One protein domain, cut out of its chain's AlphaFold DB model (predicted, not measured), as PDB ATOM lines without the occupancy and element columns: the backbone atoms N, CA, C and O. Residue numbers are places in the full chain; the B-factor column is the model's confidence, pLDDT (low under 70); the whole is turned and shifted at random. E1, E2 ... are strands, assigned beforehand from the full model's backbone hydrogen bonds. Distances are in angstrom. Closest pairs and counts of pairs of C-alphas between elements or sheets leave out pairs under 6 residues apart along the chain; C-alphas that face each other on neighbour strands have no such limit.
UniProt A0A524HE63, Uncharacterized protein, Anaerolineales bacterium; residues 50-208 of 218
ATOM      1  N   PHE A  50     -25.616 -27.907  40.655       72.31
ATOM      2  CA  PHE A  50     -25.628 -28.361  42.040       72.31
ATOM      3  C   PHE A  50     -26.940 -27.982  42.724       72.31
ATOM      4  O   PHE A  50     -27.481 -26.891  42.527       72.31
ATOM      5  N   HIS A  51     -27.422 -28.872  43.589       69.06
ATOM      6  CA  HIS A  51     -28.534 -28.570  44.482       69.06
ATOM      7  C   HIS A  51     -28.023 -27.720  45.642       69.06
ATOM      8  O   HIS A  51     -27.384 -28.224  46.568       69.06
ATOM      9  N   ALA A  52     -28.303 -26.427  45.578       67.88
ATOM     10  CA  ALA A  52     -27.933 -25.470  46.602       67.88
ATOM     11  C   ALA A  52     -29.127 -24.555  46.928       67.88
ATOM     12  O   ALA A  52     -29.961 -24.259  46.071       67.88
ATOM     13  N   ASN A  53     -29.253 -24.146  48.191       65.69
ATOM     14  CA  ASN A  53     -30.373 -23.320  48.679       65.69
ATOM     15  C   ASN A  53     -30.019 -21.825  48.749       65.69
ATOM     16  O   ASN A  53     -30.640 -21.068  49.489       65.69
ATOM     17  N   ASN A  54     -28.977 -21.419  48.034       78.06
ATOM     18  CA  ASN A  54     -28.275 -20.142  48.168       78.06
ATOM     19  C   ASN A  54     -28.142 -19.406  46.823       78.06
ATOM     20  O   ASN A  54     -27.303 -18.518  46.690       78.06
ATOM     21  N   TYR A  55     -28.945 -19.783  45.826       88.25
ATOM     22  CA  TYR A  55     -29.032 -19.034  44.581       88.25
ATOM     23  C   TYR A  55     -29.774 -17.723  44.832       88.25
ATOM     24  O   TYR A  55     -30.900 -17.718  45.340       88.25
ATOM     25  N   VAL A  56     -29.154 -16.615  44.445       91.56
ATOM     26  CA  VAL A  56     -29.744 -15.278  44.498       91.56
ATOM     27  C   VAL A  56     -29.755 -14.707  43.092       91.56
ATOM     28  O   VAL A  56     -28.726 -14.661  42.428       91.56
ATOM     29  N   LEU A  57     -30.925 -14.265  42.636       93.75
ATOM     30  CA  LEU A  57     -31.061 -13.499  41.403       93.75
ATOM     31  C   LEU A  57     -31.277 -12.032  41.773       93.75
ATOM     32  O   LEU A  57     -32.332 -11.672  42.297       93.75
ATOM     33  N   SER A  58     -30.267 -11.202  41.539       94.75
ATOM     34  CA  SER A  58     -30.312  -9.758  41.770       94.75
ATOM     35  C   SER A  58     -30.770  -9.012  40.523       94.75
ATOM     36  O   SER A  58     -30.459  -9.423  39.408       94.75
ATOM     37  N   PHE A  59     -31.474  -7.901  40.725       94.88
ATOM     38  CA  PHE A  59     -32.052  -7.065  39.676       94.88
ATOM     39  C   PHE A  59     -31.455  -5.663  39.750       94.88
ATOM     40  O   PHE A  59     -31.329  -5.093  40.838       94.88
ATOM     41  N   ASP A  60     -31.130  -5.103  38.591       93.62
ATOM     42  CA  ASP A  60     -30.737  -3.706  38.448       93.62
ATOM     43  C   ASP A  60     -31.283  -3.145  37.130       93.62
ATOM     44  O   ASP A  60     -31.296  -3.821  36.101       93.62
ATOM     45  N   HIS A  61     -31.779  -1.916  37.170       93.06
ATOM     46  CA  HIS A  61     -32.429  -1.255  36.048       93.06
ATOM     47  C   HIS A  61     -32.241   0.245  36.194       93.06
ATOM     48  O   HIS A  61     -32.664   0.845  37.182       93.06
ATOM     49  N   THR A  62     -31.712   0.868  35.149       94.25
ATOM     50  CA  THR A  62     -31.779   2.318  34.958       94.25
ATOM     51  C   THR A  62     -32.148   2.600  33.512       94.25
ATOM     52  O   THR A  62     -31.476   2.117  32.609       94.25
ATOM     53  N   LEU A  63     -33.183   3.406  33.283       93.62
ATOM     54  CA  LEU A  63     -33.598   3.864  31.958       93.62
ATOM     55  C   LEU A  63     -33.830   5.369  31.986       93.62
ATOM     56  O   LEU A  63     -34.696   5.847  32.708       93.62
ATOM     57  N   THR A  64     -33.119   6.115  31.150       94.25
ATOM     58  CA  THR A  64     -33.365   7.539  30.913       94.25
ATOM     59  C   THR A  64     -33.969   7.738  29.532       94.25
ATOM     60  O   THR A  64     -33.369   7.371  28.526       94.25
ATOM     61  N   VAL A  65     -35.136   8.370  29.457       92.31
ATOM     62  CA  VAL A  65     -35.760   8.776  28.192       92.31
ATOM     63  C   VAL A  65     -35.634  10.285  28.043       92.31
ATOM     64  O   VAL A  65     -36.165  11.046  28.857       92.31
ATOM     65  N   ASN A  66     -34.936  10.710  26.990       91.88
ATOM     66  CA  ASN A  66     -34.725  12.112  26.649       91.88
ATOM     67  C   ASN A  66     -35.480  12.454  25.362       91.88
ATOM     68  O   ASN A  66     -35.250  11.842  24.325       91.88
ATOM     69  N   GLU A  67     -36.345  13.459  25.432       91.00
ATOM     70  CA  GLU A  67     -37.126  13.999  24.316       91.00
ATOM     71  C   GLU A  67     -37.225  15.528  24.459       91.00
ATOM     72  O   GLU A  67     -36.808  16.102  25.468       91.00
ATOM     73  N   GLU A  68     -37.773  16.236  23.467       92.19
ATOM     74  CA  GLU A  68     -37.916  17.696  23.561       92.19
ATOM     75  C   GLU A  68     -38.722  18.099  24.812       92.19
ATOM     76  O   GLU A  68     -39.903  17.778  24.963       92.19
ATOM     77  N   GLY A  69     -38.060  18.808  25.732       88.88
ATOM     78  CA  GLY A  69     -38.650  19.231  26.999       88.88
ATOM     79  C   GLY A  69     -38.910  18.096  27.993       88.88
ATOM     80  O   GLY A  69     -39.605  18.332  28.968       88.88
ATOM     81  N   THR A  70     -38.390  16.887  27.782       91.62
ATOM     82  CA  THR A  70     -38.551  15.749  28.696       91.62
ATOM     83  C   THR A  70     -37.207  15.081  28.947       91.62
ATOM     84  O   THR A  70     -36.478  14.764  28.015       91.62
ATOM     85  N   SER A  71     -36.895  14.832  30.211       95.19
ATOM     86  CA  SER A  71     -35.793  13.960  30.609       95.19
ATOM     87  C   SER A  71     -36.265  13.218  31.841       95.19
ATOM     88  O   SER A  71     -36.342  13.807  32.917       95.19
ATOM     89  N   LEU A  72     -36.696  11.973  31.666       94.75
ATOM     90  CA  LEU A  72     -37.282  11.169  32.732       94.75
ATOM     91  C   LEU A  72     -36.454   9.903  32.915       94.75
ATOM     92  O   LEU A  72     -36.253   9.149  31.966       94.75
ATOM     93  N   THR A  73     -35.988   9.688  34.138       95.19
ATOM     94  CA  THR A  73     -35.211   8.518  34.540       95.19
ATOM     95  C   THR A  73     -36.084   7.600  35.378       95.19
ATOM     96  O   THR A  73     -36.728   8.059  36.318       95.19
ATOM     97  N   HIS A  74     -36.097   6.319  35.035       94.56
ATOM     98  CA  HIS A  74     -36.720   5.230  35.767       94.56
ATOM     99  C   HIS A  74     -35.623   4.344  36.362       94.56
ATOM    100  O   HIS A  74     -34.750   3.876  35.630       94.56
ATOM    101  N   ILE A  75     -35.643   4.153  37.680       95.50
ATOM    102  CA  ILE A  75     -34.599   3.436  38.419       95.50
ATOM    103  C   ILE A  75     -35.255   2.389  39.306       95.50
ATOM    104  O   ILE A  75     -36.120   2.721  40.115       95.50
ATOM    105  N   LEU A  76     -34.815   1.139  39.195       95.69
ATOM    106  CA  LEU A  76     -35.132   0.103  40.171       95.69
ATOM    107  C   LEU A  76     -34.163   0.211  41.344       95.69
ATOM    108  O   LEU A  76     -32.949   0.240  41.148       95.69
ATOM    109  N   LYS A  77     -34.675   0.241  42.574       90.88
ATOM    110  CA  LYS A  77     -33.806   0.123  43.744       90.88
ATOM    111  C   LYS A  77     -33.272  -1.298  43.817       90.88
ATOM    112  O   LYS A  77     -34.013  -2.260  43.632       90.88
ATOM    113  N   GLN A  78     -31.982  -1.407  44.115       81.75
ATOM    114  CA  GLN A  78     -31.282  -2.682  44.187       81.75
ATOM    115  C   GLN A  78     -32.036  -3.691  45.065       81.75
ATOM    116  O   GLN A  78     -32.433  -3.386  46.192       81.75
ATOM    117  N   GLY A  79     -32.186  -4.910  44.554       89.94
ATOM    118  CA  GLY A  79     -32.860  -5.998  45.248       89.94
ATOM    119  C   GLY A  79     -32.656  -7.340  44.557       89.94
ATOM    120  O   GLY A  79     -31.983  -7.430  43.530       89.94
ATOM    121  N   GLY A  80     -33.210  -8.402  45.135       92.88
ATOM    122  CA  GLY A  80     -33.064  -9.750  44.597       92.88
ATOM    123  C   GLY A  80     -34.056 -10.746  45.173       92.88
ATOM    124  O   GLY A  80     -34.717 -10.479  46.177       92.88
ATOM    125  N   ILE A  81     -34.138 -11.908  44.533       94.25
ATOM    126  CA  ILE A  81     -34.949 -13.043  44.975       94.25
ATOM    127  C   ILE A  81     -34.064 -14.244  45.276       94.25
ATOM    128  O   ILE A  81     -33.101 -14.518  44.561       94.25
ATOM    129  N   ALA A  82     -34.426 -14.988  46.317       92.94
ATOM    130  CA  ALA A  82     -33.841 -16.295  46.579       92.94
ATOM    131  C   ALA A  82     -34.519 -17.356  45.702       92.94
ATOM    132  O   ALA A  82     -35.756 -17.441  45.647       92.94
ATOM    133  N   LEU A  83     -33.709 -18.190  45.056       92.50
ATOM    134  CA  LEU A  83     -34.169 -19.344  44.296       92.50
ATOM    135  C   LEU A  83     -33.944 -20.614  45.120       92.50
ATOM    136  O   LEU A  83     -32.859 -20.870  45.641       92.50
ATOM    137  N   MET A  84     -34.992 -21.418  45.228       90.75
ATOM    138  CA  MET A  84     -34.917 -22.781  45.734       90.75
ATOM    139  C   MET A  84     -34.581 -23.702  44.573       90.75
ATOM    140  O   MET A  84     -35.175 -23.577  43.498       90.75
ATOM    141  N   SER A  85     -33.683 -24.649  44.821       89.44
ATOM    142  CA  SER A  85     -33.392 -25.723  43.884       89.44
ATOM    143  C   SER A  85     -33.984 -27.045  44.367       89.44
ATOM    144  O   SER A  85     -34.019 -27.333  45.564       89.44
ATOM    145  N   GLU A  86     -34.464 -27.858  43.433       89.06
ATOM    146  CA  GLU A  86     -34.867 -29.238  43.698       89.06
ATOM    147  C   GLU A  86     -34.396 -30.165  42.573       89.06
ATOM    148  O   GLU A  86     -34.256 -29.715  41.433       89.06
ATOM    149  N   PRO A  87     -34.140 -31.454  42.860       85.69
ATOM    150  CA  PRO A  87     -33.861 -32.424  41.812       85.69
ATOM    151  C   PRO A  87     -35.006 -32.474  40.808       85.69
ATOM    152  O   PRO A  87     -36.166 -32.621  41.202       85.69
ATOM    153  N   ASP A  88     -34.676 -32.390  39.522       83.12
ATOM    154  CA  ASP A  88     -35.650 -32.701  38.490       83.12
ATOM    155  C   ASP A  88     -35.733 -34.226  38.337       83.12
ATOM    156  O   ASP A  88     -34.732 -34.922  38.182       83.12
ATOM    157  N   SER A  89     -36.946 -34.768  38.416       77.06
ATOM    158  CA  SER A  89     -37.198 -36.187  38.120       77.06
ATOM    159  C   SER A  89     -37.381 -36.461  36.620       77.06
ATOM    160  O   SER A  89     -37.625 -37.608  36.236       77.06
ATOM    161  N   GLY A  90     -37.335 -35.402  35.807       77.12
ATOM    162  CA  GLY A  90     -37.522 -35.380  34.363       77.12
ATOM    163  C   GLY A  90     -36.215 -35.335  33.568       77.12
ATOM    164  O   GLY A  90     -35.374 -36.222  33.704       77.12
ATOM    165  N   GLU A  91     -36.119 -34.366  32.655       80.62
ATOM    166  CA  GLU A  91     -35.066 -34.283  31.631       80.62
ATOM    167  C   GLU A  91     -33.864 -33.420  32.051       80.62
ATOM    168  O   GLU A  91     -32.793 -33.592  31.475       80.62
ATOM    169  N   HIS A  92     -34.012 -32.537  33.044       85.94
ATOM    170  CA  HIS A  92     -32.958 -31.606  33.457       85.94
ATOM    171  C   HIS A  92     -32.218 -32.081  34.718       85.94
ATOM    172  O   HIS A  92     -32.618 -33.045  35.368       85.94
ATOM    173  N   ASP A  93     -31.135 -31.394  35.097       84.50
ATOM    174  CA  ASP A  93     -30.383 -31.748  36.308       84.50
ATOM    175  C   ASP A  93     -31.070 -31.202  37.571       84.50
ATOM    176  O   ASP A  93     -31.059 -31.820  38.637       84.50
ATOM    177  N   THR A  94     -31.632 -29.992  37.504       89.12
ATOM    178  CA  THR A  94     -32.184 -29.280  38.669       89.12
ATOM    179  C   THR A  94     -33.283 -28.319  38.243       89.12
ATOM    180  O   THR A  94     -33.095 -27.566  37.296       89.12
ATOM    181  N   LEU A  95     -34.393 -28.277  38.979       92.50
ATOM    182  CA  LEU A  95     -35.404 -27.226  38.847       92.50
ATOM    183  C   LEU A  95     -35.085 -26.075  39.794       92.50
ATOM    184  O   LEU A  95     -34.707 -26.292  40.946       92.50
ATOM    185  N   LEU A  96     -35.278 -24.850  39.318       93.44
ATOM    186  CA  LEU A  96     -35.094 -23.616  40.073       93.44
ATOM    187  C   LEU A  96     -36.414 -22.861  40.121       93.44
ATOM    188  O   LEU A  96     -37.062 -22.645  39.099       93.44
ATOM    189  N   ARG A  97     -36.814 -22.423  41.312       94.25
ATOM    190  CA  ARG A  97     -37.998 -21.578  41.481       94.25
ATOM    191  C   ARG A  97     -37.814 -20.583  42.599       94.25
ATOM    192  O   ARG A  97     -37.154 -20.853  43.597       94.25
ATOM    193  N   THR A  98     -38.475 -19.451  42.469       93.75
ATOM    194  CA  THR A  98     -38.503 -18.443  43.526       93.75
ATOM    195  C   THR A  98     -39.117 -19.007  44.804       93.75
ATOM    196  O   THR A  98     -40.195 -19.601  44.768       93.75
ATOM    197  N   ALA A  99     -38.450 -18.797  45.944       87.88
ATOM    198  CA  ALA A  99     -38.977 -19.183  47.255       87.88
ATOM    199  C   ALA A  99     -40.290 -18.457  47.578       87.88
ATOM    200  O   ALA A  99     -41.275 -19.058  48.008       87.88
ATOM    201  N   SER A 100     -40.293 -17.148  47.343       88.62
ATOM    202  CA  SER A 100     -41.459 -16.278  47.417       88.62
ATOM    203  C   SER A 100     -41.199 -15.033  46.564       88.62
ATOM    204  O   SER A 100     -40.103 -14.474  46.689       88.62
ATOM    205  N   PRO A 101     -42.142 -14.608  45.698       93.00
ATOM    206  CA  PRO A 101     -41.996 -13.365  44.946       93.00
ATOM    207  C   PRO A 101     -41.647 -12.200  45.871       93.00
ATOM    208  O   PRO A 101     -42.135 -12.147  47.001       93.00
ATOM    209  N   GLN A 102     -40.791 -11.295  45.408       94.19
ATOM    210  CA  GLN A 102     -40.396 -10.114  46.176       94.19
ATOM    211  C   GLN A 102     -40.907  -8.856  45.493       94.19
ATOM    212  O   GLN A 102     -40.903  -8.777  44.266       94.19
ATOM    213  N   ASP A 103     -41.314  -7.880  46.297       96.56
ATOM    214  CA  ASP A 103     -41.602  -6.535  45.818       96.56
ATOM    215  C   ASP A 103     -40.345  -5.678  45.975       96.56
ATOM    216  O   ASP A 103     -39.762  -5.609  47.060       96.56
ATOM    217  N   LEU A 104     -39.934  -5.032  44.888       95.88
ATOM    218  CA  LEU A 104     -38.831  -4.081  44.854       95.88
ATOM    219  C   LEU A 104     -39.377  -2.692  44.523       95.88
ATOM    220  O   LEU A 104     -40.247  -2.544  43.665       95.88
ATOM    221  N   ASP A 105     -38.859  -1.673  45.193       96.94
ATOM    222  CA  ASP A 105     -39.236  -0.286  44.931       96.94
ATOM    223  C   ASP A 105     -38.549   0.227  43.663       96.94
ATOM    224  O   ASP A 105     -37.365  -0.022  43.440       96.94
ATOM    225  N   PHE A 106     -39.254   1.033  42.876       96.69
ATOM    226  CA  PHE A 106     -38.667   1.803  41.782       96.69
ATOM    227  C   PHE A 106     -39.075   3.275  41.875       96.69
ATOM    228  O   PHE A 106     -40.072   3.629  42.510       96.69
ATOM    229  N   GLU A 107     -38.317   4.138  41.207       96.19
ATOM    230  CA  GLU A 107     -38.530   5.583  41.197       96.19
ATOM    231  C   GLU A 107     -38.504   6.155  39.779       96.19
ATOM    232  O   GLU A 107     -37.777   5.688  38.902       96.19
ATOM    233  N   TYR A 108     -39.296   7.207  39.580       94.62
ATOM    234  CA  TYR A 108     -39.246   8.109  38.440       94.62
ATOM    235  C   TYR A 108     -38.738   9.470  38.903       94.62
ATOM    236  O   TYR A 108     -39.332  10.097  39.783       94.62
ATOM    237  N   MET A 109     -37.677   9.952  38.265       95.25
ATOM    238  CA  MET A 109     -37.075  11.249  38.554       95.25
ATOM    239  C   MET A 109     -36.762  11.993  37.266       95.25
ATOM    240  O   MET A 109     -36.300  11.401  36.292       95.25
ATOM    241  N   GLY A 110     -36.969  13.307  37.255       95.06
ATOM    242  CA  GLY A 110     -36.537  14.140  36.137       95.06
ATOM    243  C   GLY A 110     -37.481  15.293  35.854       95.06
ATOM    244  O   GLY A 110     -37.995  15.920  36.778       95.06
ATOM    245  N   VAL A 111     -37.684  15.595  34.574       94.69
ATOM    246  CA  VAL A 111     -38.490  16.726  34.114       94.69
ATOM    247  C   VAL A 111     -39.461  16.343  33.000       94.69
ATOM    248  O   VAL A 111     -39.131  15.582  32.090       94.69
ATOM    249  N   LEU A 112     -40.657  16.930  33.063       91.81
ATOM    250  CA  LEU A 112     -41.689  16.895  32.028       91.81
ATOM    251  C   LEU A 112     -42.144  18.328  31.733       91.81
ATOM    252  O   LEU A 112     -42.908  18.940  32.483       91.81
ATOM    253  N   GLY A 113     -41.654  18.883  30.632       91.38
ATOM    254  CA  GLY A 113     -41.780  20.295  30.292       91.38
ATOM    255  C   GLY A 113     -41.147  21.182  31.373       91.38
ATOM    256  O   GLY A 113     -39.970  21.013  31.685       91.38
ATOM    257  N   PRO A 114     -41.898  22.136  31.957       92.44
ATOM    258  CA  PRO A 114     -41.407  22.977  33.047       92.44
ATOM    259  C   PRO A 114     -41.469  22.297  34.426       92.44
ATOM    260  O   PRO A 114     -41.089  22.913  35.417       92.44
ATOM    261  N   CYS A 115     -42.002  21.077  34.519       95.25
ATOM    262  CA  CYS A 115     -42.264  20.421  35.794       95.25
ATOM    263  C   CYS A 115     -41.127  19.474  36.179       95.25
ATOM    264  O   CYS A 115     -40.674  18.708  35.330       95.25
ATOM    265  N   SER A 116     -40.731  19.451  37.451       96.62
ATOM    266  CA  SER A 116     -39.921  18.358  38.003       96.62
ATOM    267  C   SER A 116     -40.821  17.205  38.444       96.62
ATOM    268  O   SER A 116     -41.919  17.443  38.943       96.62
ATOM    269  N   VAL A 117     -40.367  15.967  38.276       95.06
ATOM    270  CA  VAL A 117     -41.098  14.745  38.630       95.06
ATOM    271  C   VAL A 117     -40.340  13.996  39.716       95.06
ATOM    272  O   VAL A 117     -39.138  13.773  39.578       95.06
ATOM    273  N   GLU A 118     -41.068  13.588  40.751       93.94
ATOM    274  CA  GLU A 118     -40.640  12.607  41.744       93.94
ATOM    275  C   GLU A 118     -41.834  11.690  42.039       93.94
ATOM    276  O   GLU A 118     -42.889  12.117  42.525       93.94
ATOM    277  N   ALA A 119     -41.706  10.428  41.652       95.12
ATOM    278  CA  ALA A 119     -42.744   9.423  41.823       95.12
ATOM    279  C   ALA A 119     -42.117   8.048  42.015       95.12
ATOM    280  O   ALA A 119     -40.942   7.849  41.719       95.12
ATOM    281  N   GLY A 120     -42.907   7.087  42.475       96.00
ATOM    282  CA  GLY A 120     -42.428   5.726  42.656       96.00
ATOM    283  C   GLY A 120     -43.553   4.712  42.659       96.00
ATOM    284  O   GLY A 120     -44.738   5.056  42.666       96.00
ATOM    285  N   GLY A 121     -43.157   3.452  42.633       96.38
ATOM    286  CA  GLY A 121     -44.047   2.306  42.694       96.38
ATOM    287  C   GLY A 121     -43.269   1.056  43.077       96.38
ATOM    288  O   GLY A 121     -42.116   1.138  43.501       96.38
ATOM    289  N   THR A 122     -43.912  -0.097  42.930       97.38
ATOM    290  CA  THR A 122     -43.316  -1.398  43.242       97.38
ATOM    291  C   THR A 122     -43.366  -2.321  42.033       97.38
ATOM    292  O   THR A 122     -44.337  -2.318  41.273       97.38
ATOM    293  N   VAL A 123     -42.327  -3.130  41.850       96.44
ATOM    294  CA  VAL A 123     -42.308  -4.255  40.914       96.44
ATOM    295  C   VAL A 123     -42.292  -5.555  41.704       96.44
ATOM    296  O   VAL A 123     -41.449  -5.740  42.576       96.44
ATOM    297  N   THR A 124     -43.210  -6.464  41.389       97.50
ATOM    298  CA  THR A 124     -43.166  -7.832  41.915       97.50
ATOM    299  C   THR A 124     -42.335  -8.692  40.975       97.50
ATOM    300  O   THR A 124     -42.664  -8.805  39.791       97.50
ATOM    301  N   VAL A 125     -41.284  -9.319  41.497       96.62
ATOM    302  CA  VAL A 125     -40.355 -10.153  40.730       96.62
ATOM    303  C   VAL A 125     -40.436 -11.622  41.138       96.62
ATOM    304  O   VAL A 125     -40.550 -11.970  42.318       96.62
ATOM    305  N   SER A 126     -40.367 -12.501  40.145       97.06
ATOM    306  CA  SER A 126     -40.208 -13.941  40.316       97.06
ATOM    307  C   SER A 126     -39.434 -14.538  39.145       97.06
ATOM    308  O   SER A 126     -39.301 -13.942  38.082       97.06
ATOM    309  N   ALA A 127     -38.914 -15.735  39.342       96.62
ATOM    310  CA  ALA A 127     -38.265 -16.539  38.328       96.62
ATOM    311  C   ALA A 127     -38.505 -18.032  38.568       96.62
ATOM    312  O   ALA A 127     -38.597 -18.496  39.715       96.62
ATOM    313  N   GLU A 128     -38.577 -18.773  37.472       95.56
ATOM    314  CA  GLU A 128     -38.622 -20.231  37.447       95.56
ATOM    315  C   GLU A 128     -37.861 -20.765  36.239       95.56
ATOM    316  O   GLU A 128     -37.767 -20.100  35.209       95.56
ATOM    317  N   GLY A 129     -37.324 -21.970  36.350       94.38
ATOM    318  CA  GLY A 129     -36.608 -22.603  35.261       94.38
ATOM    319  C   GLY A 129     -35.807 -23.802  35.730       94.38
ATOM    320  O   GLY A 129     -36.225 -24.513  36.647       94.38
ATOM    321  N   TYR A 130     -34.671 -24.047  35.093       92.81
ATOM    322  CA  TYR A 130     -33.889 -25.255  35.322       92.81
ATOM    323  C   TYR A 130     -32.398 -25.023  35.093       92.81
ATOM    324  O   TYR A 130     -31.987 -24.028  34.506       92.81
ATOM    325  N   CYS A 131     -31.589 -25.954  35.580       90.62
ATOM    326  CA  CYS A 131     -30.177 -26.057  35.263       90.62
ATOM    327  C   CYS A 131     -29.929 -27.346  34.485       90.62
ATOM    328  O   CYS A 131     -30.431 -28.407  34.863       90.62
ATOM    329  N   GLU A 132     -29.129 -27.246  33.431       89.00
ATOM    330  CA  GLU A 132     -28.641 -28.385  32.664       89.00
ATOM    331  C   GLU A 132     -27.186 -28.143  32.253       89.00
ATOM    332  O   GLU A 132     -26.850 -27.096  31.694       89.00
ATOM    333  N   ALA A 133     -26.306 -29.103  32.553       85.94
ATOM    334  CA  ALA A 133     -24.896 -29.070  32.152       85.94
ATOM    335  C   ALA A 133     -24.135 -27.781  32.556       85.94
ATOM    336  O   ALA A 133     -23.260 -27.312  31.829       85.94
ATOM    337  N   GLY A 134     -24.458 -27.216  33.726       84.56
ATOM    338  CA  GLY A 134     -23.829 -25.999  34.264       84.56
ATOM    339  C   GLY A 134     -24.400 -24.683  33.723       84.56
ATOM    340  O   GLY A 134     -23.893 -23.609  34.056       84.56
ATOM    341  N   VAL A 135     -25.459 -24.750  32.910       89.44
ATOM    342  CA  VAL A 135     -26.191 -23.589  32.399       89.44
ATOM    343  C   VAL A 135     -27.560 -23.525  33.063       89.44
ATOM    344  O   VAL A 135     -28.324 -24.486  33.033       89.44
ATOM    345  N   VAL A 136     -27.863 -22.381  33.665       91.81
ATOM    346  CA  VAL A 136     -29.141 -22.068  34.297       91.81
ATOM    347  C   VAL A 136     -30.002 -21.274  33.320       91.81
ATOM    348  O   VAL A 136     -29.597 -20.218  32.847       91.81
ATOM    349  N   TYR A 137     -31.204 -21.768  33.057       93.81
ATOM    350  CA  TYR A 137     -32.215 -21.135  32.221       93.81
ATOM    351  C   TYR A 137     -33.344 -20.646  33.122       93.81
ATOM    352  O   TYR A 137     -33.974 -21.459  33.797       93.81
ATOM    353  N   LEU A 138     -33.605 -19.338  33.157       95.50
ATOM    354  CA  LEU A 138     -34.651 -18.750  34.003       95.50
ATOM    355  C   LEU A 138     -35.648 -17.938  33.187       95.50
ATOM    356  O   LEU A 138     -35.294 -16.955  32.543       95.50
ATOM    357  N   ASN A 139     -36.924 -18.292  33.290       95.81
ATOM    358  CA  ASN A 139     -38.012 -17.402  32.923       95.81
ATOM    359  C   ASN A 139     -38.227 -16.404  34.058       95.81
ATOM    360  O   ASN A 139     -38.694 -16.775  35.135       95.81
ATOM    361  N   ILE A 140     -37.883 -15.141  33.821       95.88
ATOM    362  CA  ILE A 140     -37.949 -14.075  34.823       95.88
ATOM    363  C   ILE A 140     -39.217 -13.268  34.574       95.88
ATOM    364  O   ILE A 140     -39.397 -12.707  33.497       95.88
ATOM    365  N   THR A 141     -40.115 -13.218  35.548       95.88
ATOM    366  CA  THR A 141     -41.341 -12.424  35.485       95.88
ATOM    367  C   THR A 141     -41.205 -11.186  36.352       95.88
ATOM    368  O   THR A 141     -40.929 -11.271  37.546       95.88
ATOM    369  N   GLU A 142     -41.461 -10.033  35.744       95.44
ATOM    370  CA  GLU A 142     -41.469  -8.736  36.402       95.44
ATOM    371  C   GLU A 142     -42.830  -8.082  36.175       95.44
ATOM    372  O   GLU A 142     -43.234  -7.794  35.043       95.44
ATOM    373  N   SER A 143     -43.567  -7.866  37.261       95.94
ATOM    374  CA  SER A 143     -44.854  -7.183  37.242       95.94
ATOM    375  C   SER A 143     -44.697  -5.796  37.845       95.94
ATOM    376  O   SER A 143     -44.845  -5.607  39.051       95.94
ATOM    377  N   TRP A 144     -44.392  -4.832  36.985       94.19
ATOM    378  CA  TRP A 144     -44.225  -3.429  37.325       94.19
ATOM    379  C   TRP A 144     -45.591  -2.824  37.635       94.19
ATOM    380  O   TRP A 144     -46.461  -2.717  36.768       94.19
ATOM    381  N   GLY A 145     -45.798  -2.449  38.892       93.12
ATOM    382  CA  GLY A 145     -46.976  -1.716  39.320       93.12
ATOM    383  C   GLY A 145     -47.065  -0.339  38.664       93.12
ATOM    384  O   GLY A 145     -46.131   0.148  38.029       93.12
ATOM    385  N   GLY A 146     -48.223   0.304  38.823       91.25
ATOM    386  CA  GLY A 146     -48.334   1.724  38.501       91.25
ATOM    387  C   GLY A 146     -47.450   2.563  39.422       91.25
ATOM    388  O   GLY A 146     -47.168   2.166  40.553       91.25
ATOM    389  N   ALA A 147     -47.040   3.728  38.936       93.12
ATOM    390  CA  ALA A 147     -46.330   4.716  39.734       93.12
ATOM    391  C   ALA A 147     -47.272   5.858  40.091       93.12
ATOM    392  O   ALA A 147     -48.005   6.348  39.232       93.12
ATOM    393  N   GLU A 148     -47.205   6.321  41.329       93.81
ATOM    394  CA  GLU A 148     -47.945   7.490  41.797       93.81
ATOM    395  C   GLU A 148     -46.963   8.454  42.466       93.81
ATOM    396  O   GLU A 148     -45.956   8.051  43.052       93.81
ATOM    397  N   GLY A 149     -47.230   9.751  42.365       92.56
ATOM    398  CA  GLY A 149     -46.346  10.749  42.949       92.56
ATOM    399  C   GLY A 149     -46.811  12.174  42.728       92.56
ATOM    400  O   GLY A 149     -47.988  12.449  42.481       92.56
ATOM    401  N   THR A 150     -45.870  13.106  42.838       90.25
ATOM    402  CA  THR A 150     -46.135  14.534  42.659       90.25
ATOM    403  C   THR A 150     -45.110  15.124  41.703       90.25
ATOM    404  O   THR A 150     -43.909  14.932  41.850       90.25
ATOM    405  N   MET A 151     -45.589  15.886  40.727       94.94
ATOM    406  CA  MET A 151     -44.762  16.803  39.955       94.94
ATOM    407  C   MET A 151     -44.825  18.195  40.579       94.94
ATOM    408  O   MET A 151     -45.868  18.591  41.098       94.94
ATOM    409  N   THR A 152     -43.759  18.977  40.463       97.12
ATOM    410  CA  THR A 152     -43.769  20.397  40.830       97.12
ATOM    411  C   THR A 152     -43.653  21.239  39.568       97.12
ATOM    412  O   THR A 152     -42.640  21.179  38.880       97.12
ATOM    413  N   CYS A 153     -44.691  22.014  39.256       95.38
ATOM    414  CA  CYS A 153     -44.748  22.914  38.102       95.38
ATOM    415  C   CYS A 153     -44.906  24.351  38.610       95.38
ATOM    416  O   CYS A 153     -45.905  24.632  39.268       95.38
ATOM    417  N   ASP A 154     -43.965  25.253  38.320       94.00
ATOM    418  CA  ASP A 154     -43.996  26.640  38.825       94.00
ATOM    419  C   ASP A 154     -44.258  26.709  40.351       94.00
ATOM    420  O   ASP A 154     -45.145  27.424  40.823       94.00
ATOM    421  N   ASP A 155     -43.536  25.888  41.123       92.50
ATOM    422  CA  ASP A 155     -43.680  25.722  42.581       92.50
ATOM    423  C   ASP A 155     -45.063  25.230  43.060       92.50
ATOM    424  O   ASP A 155     -45.384  25.311  44.248       92.50
ATOM    425  N   GLN A 156     -45.910  24.719  42.161       95.50
ATOM    426  CA  GLN A 156     -47.203  24.126  42.504       95.50
ATOM    427  C   GLN A 156     -47.171  22.598  42.372       95.50
ATOM    428  O   GLN A 156     -46.767  22.087  41.323       95.50
ATOM    429  N   PRO A 157     -47.643  21.855  43.392       95.31
ATOM    430  CA  PRO A 157     -47.745  20.407  43.308       95.31
ATOM    431  C   PRO A 157     -48.881  20.001  42.362       95.31
ATOM    432  O   PRO A 157     -50.014  20.481  42.465       95.31
ATOM    433  N   VAL A 158     -48.582  19.078  41.455       95.00
ATOM    434  CA  VAL A 158     -49.509  18.480  40.493       95.00
ATOM    435  C   VAL A 158     -49.405  16.958  40.619       95.00
ATOM    436  O   VAL A 158     -48.293  16.440  40.586       95.00
ATOM    437  N   PRO A 159     -50.515  16.211  40.745       93.19
ATOM    438  CA  PRO A 159     -50.456  14.752  40.801       93.19
ATOM    439  C   PRO A 159     -49.780  14.147  39.563       93.19
ATOM    440  O   PRO A 159     -50.050  14.574  38.437       93.19
ATOM    441  N   PHE A 160     -48.936  13.142  39.785       92.00
ATOM    442  CA  PHE A 160     -48.328  12.312  38.748       92.00
ATOM    443  C   PHE A 160     -48.859  10.888  38.854       92.00
ATOM    444  O   PHE A 160     -48.905  10.346  39.958       92.00
ATOM    445  N   SER A 161     -49.172  10.271  37.715       91.19
ATOM    446  CA  SER A 161     -49.424   8.837  37.647       91.19
ATOM    447  C   SER A 161     -48.871   8.222  36.365       91.19
ATOM    448  O   SER A 161     -48.902   8.841  35.296       91.19
ATOM    449  N   ALA A 162     -48.376   6.991  36.478       88.44
ATOM    450  CA  ALA A 162     -47.953   6.167  35.354       88.44
ATOM    451  C   ALA A 162     -48.519   4.741  35.454       88.44
ATOM    452  O   ALA A 162     -48.596   4.192  36.552       88.44
ATOM    453  N   PRO A 163     -48.949   4.130  34.334       89.88
ATOM    454  CA  PRO A 163     -49.509   2.790  34.328       89.88
ATOM    455  C   PRO A 163     -48.419   1.756  34.597       89.88
ATOM    456  O   PRO A 163     -47.268   1.937  34.207       89.88
ATOM    457  N   GLY A 164     -48.822   0.650  35.217       90.06
ATOM    458  CA  GLY A 164     -47.981  -0.535  35.333       90.06
ATOM    459  C   GLY A 164     -47.963  -1.368  34.051       90.06
ATOM    460  O   GLY A 164     -48.777  -1.168  33.143       90.06
ATOM    461  N   TYR A 165     -47.058  -2.337  34.007       88.31
ATOM    462  CA  TYR A 165     -46.954  -3.341  32.953       88.31
ATOM    463  C   TYR A 165     -46.372  -4.642  33.515       88.31
ATOM    464  O   TYR A 165     -45.693  -4.645  34.535       88.31
ATOM    465  N   SER A 166     -46.611  -5.763  32.843       89.69
ATOM    466  CA  SER A 166     -46.012  -7.045  33.223       89.69
ATOM    467  C   SER A 166     -45.312  -7.658  32.023       89.69
ATOM    468  O   SER A 166     -45.840  -7.619  30.909       89.69
ATOM    469  N   GLN A 167     -44.136  -8.233  32.255       88.12
ATOM    470  CA  GLN A 167     -43.349  -8.914  31.237       88.12
ATOM    471  C   GLN A 167     -42.734 -10.189  31.818       88.12
ATOM    472  O   GLN A 167     -42.347 -10.229  32.983       88.12
ATOM    473  N   THR A 168     -42.624 -11.218  30.979       89.94
ATOM    474  CA  THR A 168     -41.801 -12.397  31.251       89.94
ATOM    475  C   THR A 168     -40.662 -12.429  30.239       89.94
ATOM    476  O   THR A 168     -40.903 -12.323  29.035       89.94
ATOM    477  N   GLN A 169     -39.437 -12.553  30.736       87.06
ATOM    478  CA  GLN A 169     -38.212 -12.672  29.959       87.06
ATOM    479  C   GLN A 169     -37.866 -14.150  29.820       87.06
ATOM    480  O   GLN A 169     -37.742 -14.848  30.824       87.06
ATOM    481  N   SER A 170     -37.722 -14.622  28.586       79.44
ATOM    482  CA  SER A 170     -37.445 -16.028  28.265       79.44
ATOM    483  C   SER A 170     -36.199 -16.214  27.388       79.44
ATOM    484  O   SER A 170     -36.007 -17.277  26.796       79.44
ATOM    485  N   GLY A 171     -35.340 -15.188  27.311       76.06
ATOM    486  CA  GLY A 171     -34.112 -15.205  26.518       76.06
ATOM    487  C   GLY A 171     -34.331 -15.401  25.012       76.06
ATOM    488  O   GLY A 171     -35.452 -15.479  24.510       76.06
ATOM    489  N   ALA A 172     -33.234 -15.473  24.253       75.19
ATOM    490  CA  ALA A 172     -33.285 -15.602  22.792       75.19
ATOM    491  C   ALA A 172     -33.610 -17.032  22.320       75.19
ATOM    492  O   ALA A 172     -34.184 -17.214  21.245       75.19
ATOM    493  N   SER A 173     -33.247 -18.041  23.115       75.44
ATOM    494  CA  SER A 173     -33.534 -19.455  22.850       75.44
ATOM    495  C   SER A 173     -34.989 -19.831  23.149       75.44
ATOM    496  O   SER A 173     -35.453 -20.883  22.711       75.44
ATOM    497  N   GLY A 174     -35.723 -18.970  23.867       81.19
ATOM    498  CA  GLY A 174     -37.081 -19.235  24.337       81.19
ATOM    499  C   GLY A 174     -37.144 -20.196  25.528       81.19
ATOM    500  O   GLY A 174     -38.240 -20.588  25.921       81.19
ATOM    501  N   MET A 175     -35.991 -20.583  26.083       82.44
ATOM    502  CA  MET A 175     -35.877 -21.509  27.214       82.44
ATOM    503  C   MET A 175     -35.740 -20.798  28.569       82.44
ATOM    504  O   MET A 175     -35.836 -21.447  29.605       82.44
ATOM    505  N   GLY A 176     -35.539 -19.481  28.562       88.12
ATOM    506  CA  GLY A 176     -35.164 -18.678  29.721       88.12
ATOM    507  C   GLY A 176     -33.987 -17.757  29.393       88.12
ATOM    508  O   GLY A 176     -33.302 -17.930  28.385       88.12
ATOM    509  N   GLU A 177     -33.749 -16.767  30.245       92.50
ATOM    510  CA  GLU A 177     -32.463 -16.077  30.298       92.50
ATOM    511  C   GLU A 177     -31.377 -17.048  30.777       92.50
ATOM    512  O   GLU A 177     -31.601 -17.829  31.704       92.50
ATOM    513  N   GLU A 178     -30.222 -17.017  30.113       92.81
ATOM    514  CA  GLU A 178     -29.154 -18.009  30.263       92.81
ATOM    515  C   GLU A 178     -28.038 -17.473  31.164       92.81
ATOM    516  O   GLU A 178     -27.399 -16.467  30.853       92.81
ATOM    517  N   PHE A 179     -27.771 -18.178  32.260       91.88
ATOM    518  CA  PHE A 179     -26.736 -17.859  33.235       91.88
ATOM    519  C   PHE A 179     -25.767 -19.032  33.360       91.88
ATOM    520  O   PHE A 179     -26.174 -20.191  33.366       91.88
ATOM    521  N   LEU A 180     -24.478 -18.743  33.501       88.62
ATOM    522  CA  LEU A 180     -23.487 -19.765  33.830       88.62
ATOM    523  C   LEU A 180     -23.345 -19.865  35.344       88.62
ATOM    524  O   LEU A 180     -23.326 -18.841  36.029       88.62
ATOM    525  N   ILE A 181     -23.201 -21.086  35.856       82.88
ATOM    526  CA  ILE A 181     -22.770 -21.281  37.239       82.88
ATOM    527  C   ILE A 181     -21.253 -21.117  37.284       82.88
ATOM    528  O   ILE A 181     -20.516 -21.876  36.650       82.88
ATOM    529  N   THR A 182     -20.800 -20.125  38.041       76.88
ATOM    530  CA  THR A 182     -19.383 -19.804  38.230       76.88
ATOM    531  C   THR A 182     -19.003 -19.923  39.699       76.88
ATOM    532  O   THR A 182     -19.849 -19.788  40.582       76.88
ATOM    533  N   ASP A 183     -17.720 -20.142  39.964       74.06
ATOM    534  CA  ASP A 183     -17.117 -20.033  41.296       74.06
ATOM    535  C   ASP A 183     -16.840 -18.577  41.726       74.06
ATOM    536  O   ASP A 183     -16.539 -18.321  42.893       74.06
ATOM    537  N   ASP A 184     -16.972 -17.615  40.808       76.50
ATOM    538  CA  ASP A 184     -16.886 -16.186  41.113       76.50
ATOM    539  C   ASP A 184     -18.050 -15.727  42.007       76.50
ATOM    540  O   ASP A 184     -19.225 -15.821  41.644       76.50
ATOM    541  N   SER A 185     -17.695 -15.128  43.144       73.62
ATOM    542  CA  SER A 185     -18.606 -14.436  44.061       73.62
ATOM    543  C   SER A 185     -19.441 -13.320  43.419       73.62
ATOM    544  O   SER A 185     -20.508 -12.991  43.933       73.62
ATOM    545  N   ASN A 186     -18.991 -12.736  42.302       81.25
ATOM    546  CA  ASN A 186     -19.763 -11.732  41.567       81.25
ATOM    547  C   ASN A 186     -20.952 -12.347  40.809       81.25
ATOM    548  O   ASN A 186     -21.920 -11.636  40.531       81.25
ATOM    549  N   GLY A 187     -20.913 -13.655  40.535       86.75
ATOM    550  CA  GLY A 187     -21.928 -14.378  39.776       86.75
ATOM    551  C   GLY A 187     -21.890 -14.105  38.270       86.75
ATOM    552  O   GLY A 187     -20.955 -13.506  37.741       86.75
ATOM    553  N   CYS A 188     -22.936 -14.545  37.568       90.44
ATOM    554  CA  CYS A 188     -23.103 -14.299  36.138       90.44
ATOM    555  C   CYS A 188     -24.168 -13.224  35.894       90.44
ATOM    556  O   CYS A 188     -25.328 -13.390  36.278       90.44
ATOM    557  N   THR A 189     -23.782 -12.132  35.234       91.88
ATOM    558  CA  THR A 189     -24.686 -11.035  34.867       91.88
ATOM    559  C   THR A 189     -25.136 -11.163  33.417       91.88
ATOM    560  O   THR A 189     -24.319 -11.245  32.501       91.88
ATOM    561  N   VAL A 190     -26.447 -11.100  33.207       91.69
ATOM    562  CA  VAL A 190     -27.074 -10.911  31.899       91.69
ATOM    563  C   VAL A 190     -27.606  -9.489  31.840       91.69
ATOM    564  O   VAL A 190     -28.347  -9.063  32.723       91.69
ATOM    565  N   MET A 191     -27.238  -8.752  30.794       90.12
ATOM    566  CA  MET A 191     -27.678  -7.377  30.570       90.12
ATOM    567  C   MET A 191     -28.459  -7.265  29.259       90.12
ATOM    568  O   MET A 191     -28.136  -7.915  28.262       90.12
ATOM    569  N   ARG A 192     -29.489  -6.422  29.273       84.56
ATOM    570  CA  ARG A 192     -30.354  -6.073  28.154       84.56
ATOM    571  C   ARG A 192     -30.376  -4.563  27.968       84.56
ATOM    572  O   ARG A 192     -30.505  -3.801  28.928       84.56
ATOM    573  N   GLU A 193     -30.303  -4.150  26.713       82.81
ATOM    574  CA  GLU A 193     -30.452  -2.756  26.310       82.81
ATOM    575  C   GLU A 193     -31.908  -2.456  25.929       82.81
ATOM    576  O   GLU A 193     -32.641  -3.301  25.401       82.81
ATOM    577  N   PHE A 194     -32.335  -1.219  26.165       82.25
ATOM    578  CA  PHE A 194     -33.657  -0.745  25.760       82.25
ATOM    579  C   PHE A 194     -33.678  -0.355  24.273       82.25
ATOM    580  O   PHE A 194     -32.691   0.147  23.743       82.25
ATOM    581  N   LEU A 195     -34.819  -0.520  23.585       74.94
ATOM    582  CA  LEU A 195     -34.987  -0.031  22.201       74.94
ATOM    583  C   LEU A 195     -34.977   1.494  22.065       74.94
ATOM    584  O   LEU A 195     -34.908   2.015  20.952       74.94
ATOM    585  N   GLY A 196     -35.142   2.206  23.172       80.25
ATOM    586  CA  GLY A 196     -35.313   3.645  23.218       80.25
ATOM    587  C   GLY A 196     -34.918   4.180  24.586       80.25
ATOM    588  O   GLY A 196     -35.049   3.492  25.596       80.25
ATOM    589  N   GLY A 197     -34.428   5.415  24.601       87.50
ATOM    590  CA  GLY A 197     -33.724   5.950  25.760       87.50
ATOM    591  C   GLY A 197     -32.310   5.380  25.901       87.50
ATOM    592  O   GLY A 197     -31.789   4.716  25.008       87.50
ATOM    593  N   GLU A 198     -31.689   5.688  27.031       90.44
ATOM    594  CA  GLU A 198     -30.326   5.306  27.390       90.44
ATOM    595  C   GLU A 198     -30.350   4.640  28.762       90.44
ATOM    596  O   GLU A 198     -30.948   5.166  29.703       90.44
ATOM    597  N   GLY A 199     -29.714   3.480  28.891       90.75
ATOM    598  CA  GLY A 199     -29.748   2.738  30.140       90.75
ATOM    599  C   GLY A 199     -29.490   1.252  29.968       90.75
ATOM    600  O   GLY A 199     -29.110   0.795  28.890       90.75
ATOM    601  N   TYR A 200     -29.721   0.509  31.040       90.94
ATOM    602  CA  TYR A 200     -29.561  -0.934  31.083       90.94
ATOM    603  C   TYR A 200     -30.619  -1.572  31.974       90.94
ATOM    604  O   TYR A 200     -31.128  -0.969  32.922       90.94
ATOM    605  N   HIS A 201     -30.904  -2.825  31.670       91.94
ATOM    606  CA  HIS A 201     -31.608  -3.733  32.548       91.94
ATOM    607  C   HIS A 201     -30.730  -4.964  32.728       91.94
ATOM    608  O   HIS A 201     -30.251  -5.517  31.742       91.94
ATOM    609  N   SER A 202     -30.481  -5.393  33.956       93.06
ATOM    610  CA  SER A 202     -29.622  -6.543  34.205       93.06
ATOM    611  C   SER A 202     -30.120  -7.420  35.331       93.06
ATOM    612  O   SER A 202     -30.661  -6.944  36.329       93.06
ATOM    613  N   TRP A 203     -29.845  -8.707  35.172       94.69
ATOM    614  CA  TRP A 203     -30.035  -9.719  36.191       94.69
ATOM    615  C   TRP A 203     -28.692 -10.358  36.491       94.69
ATOM    616  O   TRP A 203     -27.938 -10.668  35.570       94.69
ATOM    617  N   THR A 204     -28.391 -10.570  37.765       93.50
ATOM    618  CA  THR A 204     -27.161 -11.246  38.182       93.50
ATOM    619  C   THR A 204     -27.515 -12.468  39.002       93.50
ATOM    620  O   THR A 204     -28.128 -12.338  40.060       93.50
ATOM    621  N   LEU A 205     -27.148 -13.648  38.507       92.44
ATOM    622  CA  LEU A 205     -27.281 -14.894  39.244       92.44
ATOM    623  C   LEU A 205     -26.011 -15.126  40.058       92.44
ATOM    624  O   LEU A 205     -24.934 -15.322  39.496       92.44
ATOM    625  N   GLN A 206     -26.155 -15.125  41.376       88.88
ATOM    626  CA  GLN A 206     -25.098 -15.407  42.337       88.88
ATOM    627  C   GLN A 206     -25.395 -16.706  43.073       88.88
ATOM    628  O   GLN A 206     -26.552 -17.065  43.308       88.88
ATOM    629  N   MET A 207     -24.330 -17.393  43.462       80.50
ATOM    630  CA  MET A 207     -24.380 -18.565  44.321       80.50
ATOM    631  C   MET A 207     -23.408 -18.326  45.472       80.50
ATOM    632  O   MET A 207     -22.221 -18.111  45.244       80.50
ATOM    633  N   ASP A 208     -23.905 -18.338  46.706       66.62
ATOM    634  CA  ASP A 208     -23.061 -18.136  47.890       66.62
ATOM    635  C   ASP A 208     -22.338 -19.436  48.274       66.62
ATOM    636  O   ASP A 208     -22.786 -20.182  49.145       66.62
TER     637      ASP A 208
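This is residues 50 to 208 of the 218 residues of an uncharacterized protein of Anaerolineales bacterium (UniProt A0A524HE63). One long antiparallel sheet is rolled at one end into a small, nearly closed barrel and opens toward the other end into a trough. E13, E1, E3, E4, E6, E7 and E11 ring the barrel, with its seam where E11 comes near E12 and E13; E1, E2, E5, E6, E8 and E9 make the trough, and the long strands E1 and E6 run through both. The printed part has 159 residues, no named helix and thirteen strands, E1 to E13 in chain order: all strand. It is a rod spanning 62 by 27 by 26 A, only just loose, close to compact, with a radius of gyration of the C-alphas of 18.2 A.

E6, residues 115 to 132, bends by 53 degrees at residue 129. On one side of it lie E5, residues 102 to 112, with N 104 and O 123 2.9 A apart, and E4, residues 94 to 98, with N 96 and O 129 2.9 A apart. On the other side lie E7, residues 135 to 144, with N 126 and O 141 2.9 A apart, and E8, residues 147 to 153, with N 116 and O 152 2.9 A apart. E5, E6 and E7 form a meander, each strand the antiparallel neighbour of the one before. E2, residues 70 to 76, pairs with E5, N 73 and O 109 at 2.8 A, and runs on into E3, residues 79 to 87, at 43 degrees. E3 pairs with E4, N 86 and O 95 at 2.9 A. On one side of E1, residues 55 to 67, lie E2, N 65 and O 72 at 2.9 A, and E3, N 57 and O 81 at 2.9 A. E13, residues 198 to 207, lies on the other side, N 58 and O 204 at 2.8 A. E12, residues 188 to 194, forms a hairpin with E13, N 190 and O 203 at 2.8 A. Beside E7 are E10, residues 165 to 169, N 142 and O 167 at 2.9 A, and E11, residues 177 to 180, N 136 and O 179 at 2.8 A. E9, residues 156 to 162, forms a hairpin with E8, N 151 and O 158 at 2.8 A. The closest C-alphas of E11 and E12, Phe 179 and Cys 188, are 5.9 A apart.

E1 begins at C-alpha 55 (-29.032, -19.034, 44.581) and is 39.6 A long. E6, the longest strand by residues, measures 50.8 A, E5 30.5 A and E13 29.9 A. E13 ends at C-alpha 207 (-24.380, -18.565, 44.321).

The C-alphas farthest apart, Ser 89 and Asp 154, are 63.2 A apart. The printed part has no cut and no long link. Residues 51 to 53 and 208 have pLDDT under 70; the mean of the printed part is 89.8.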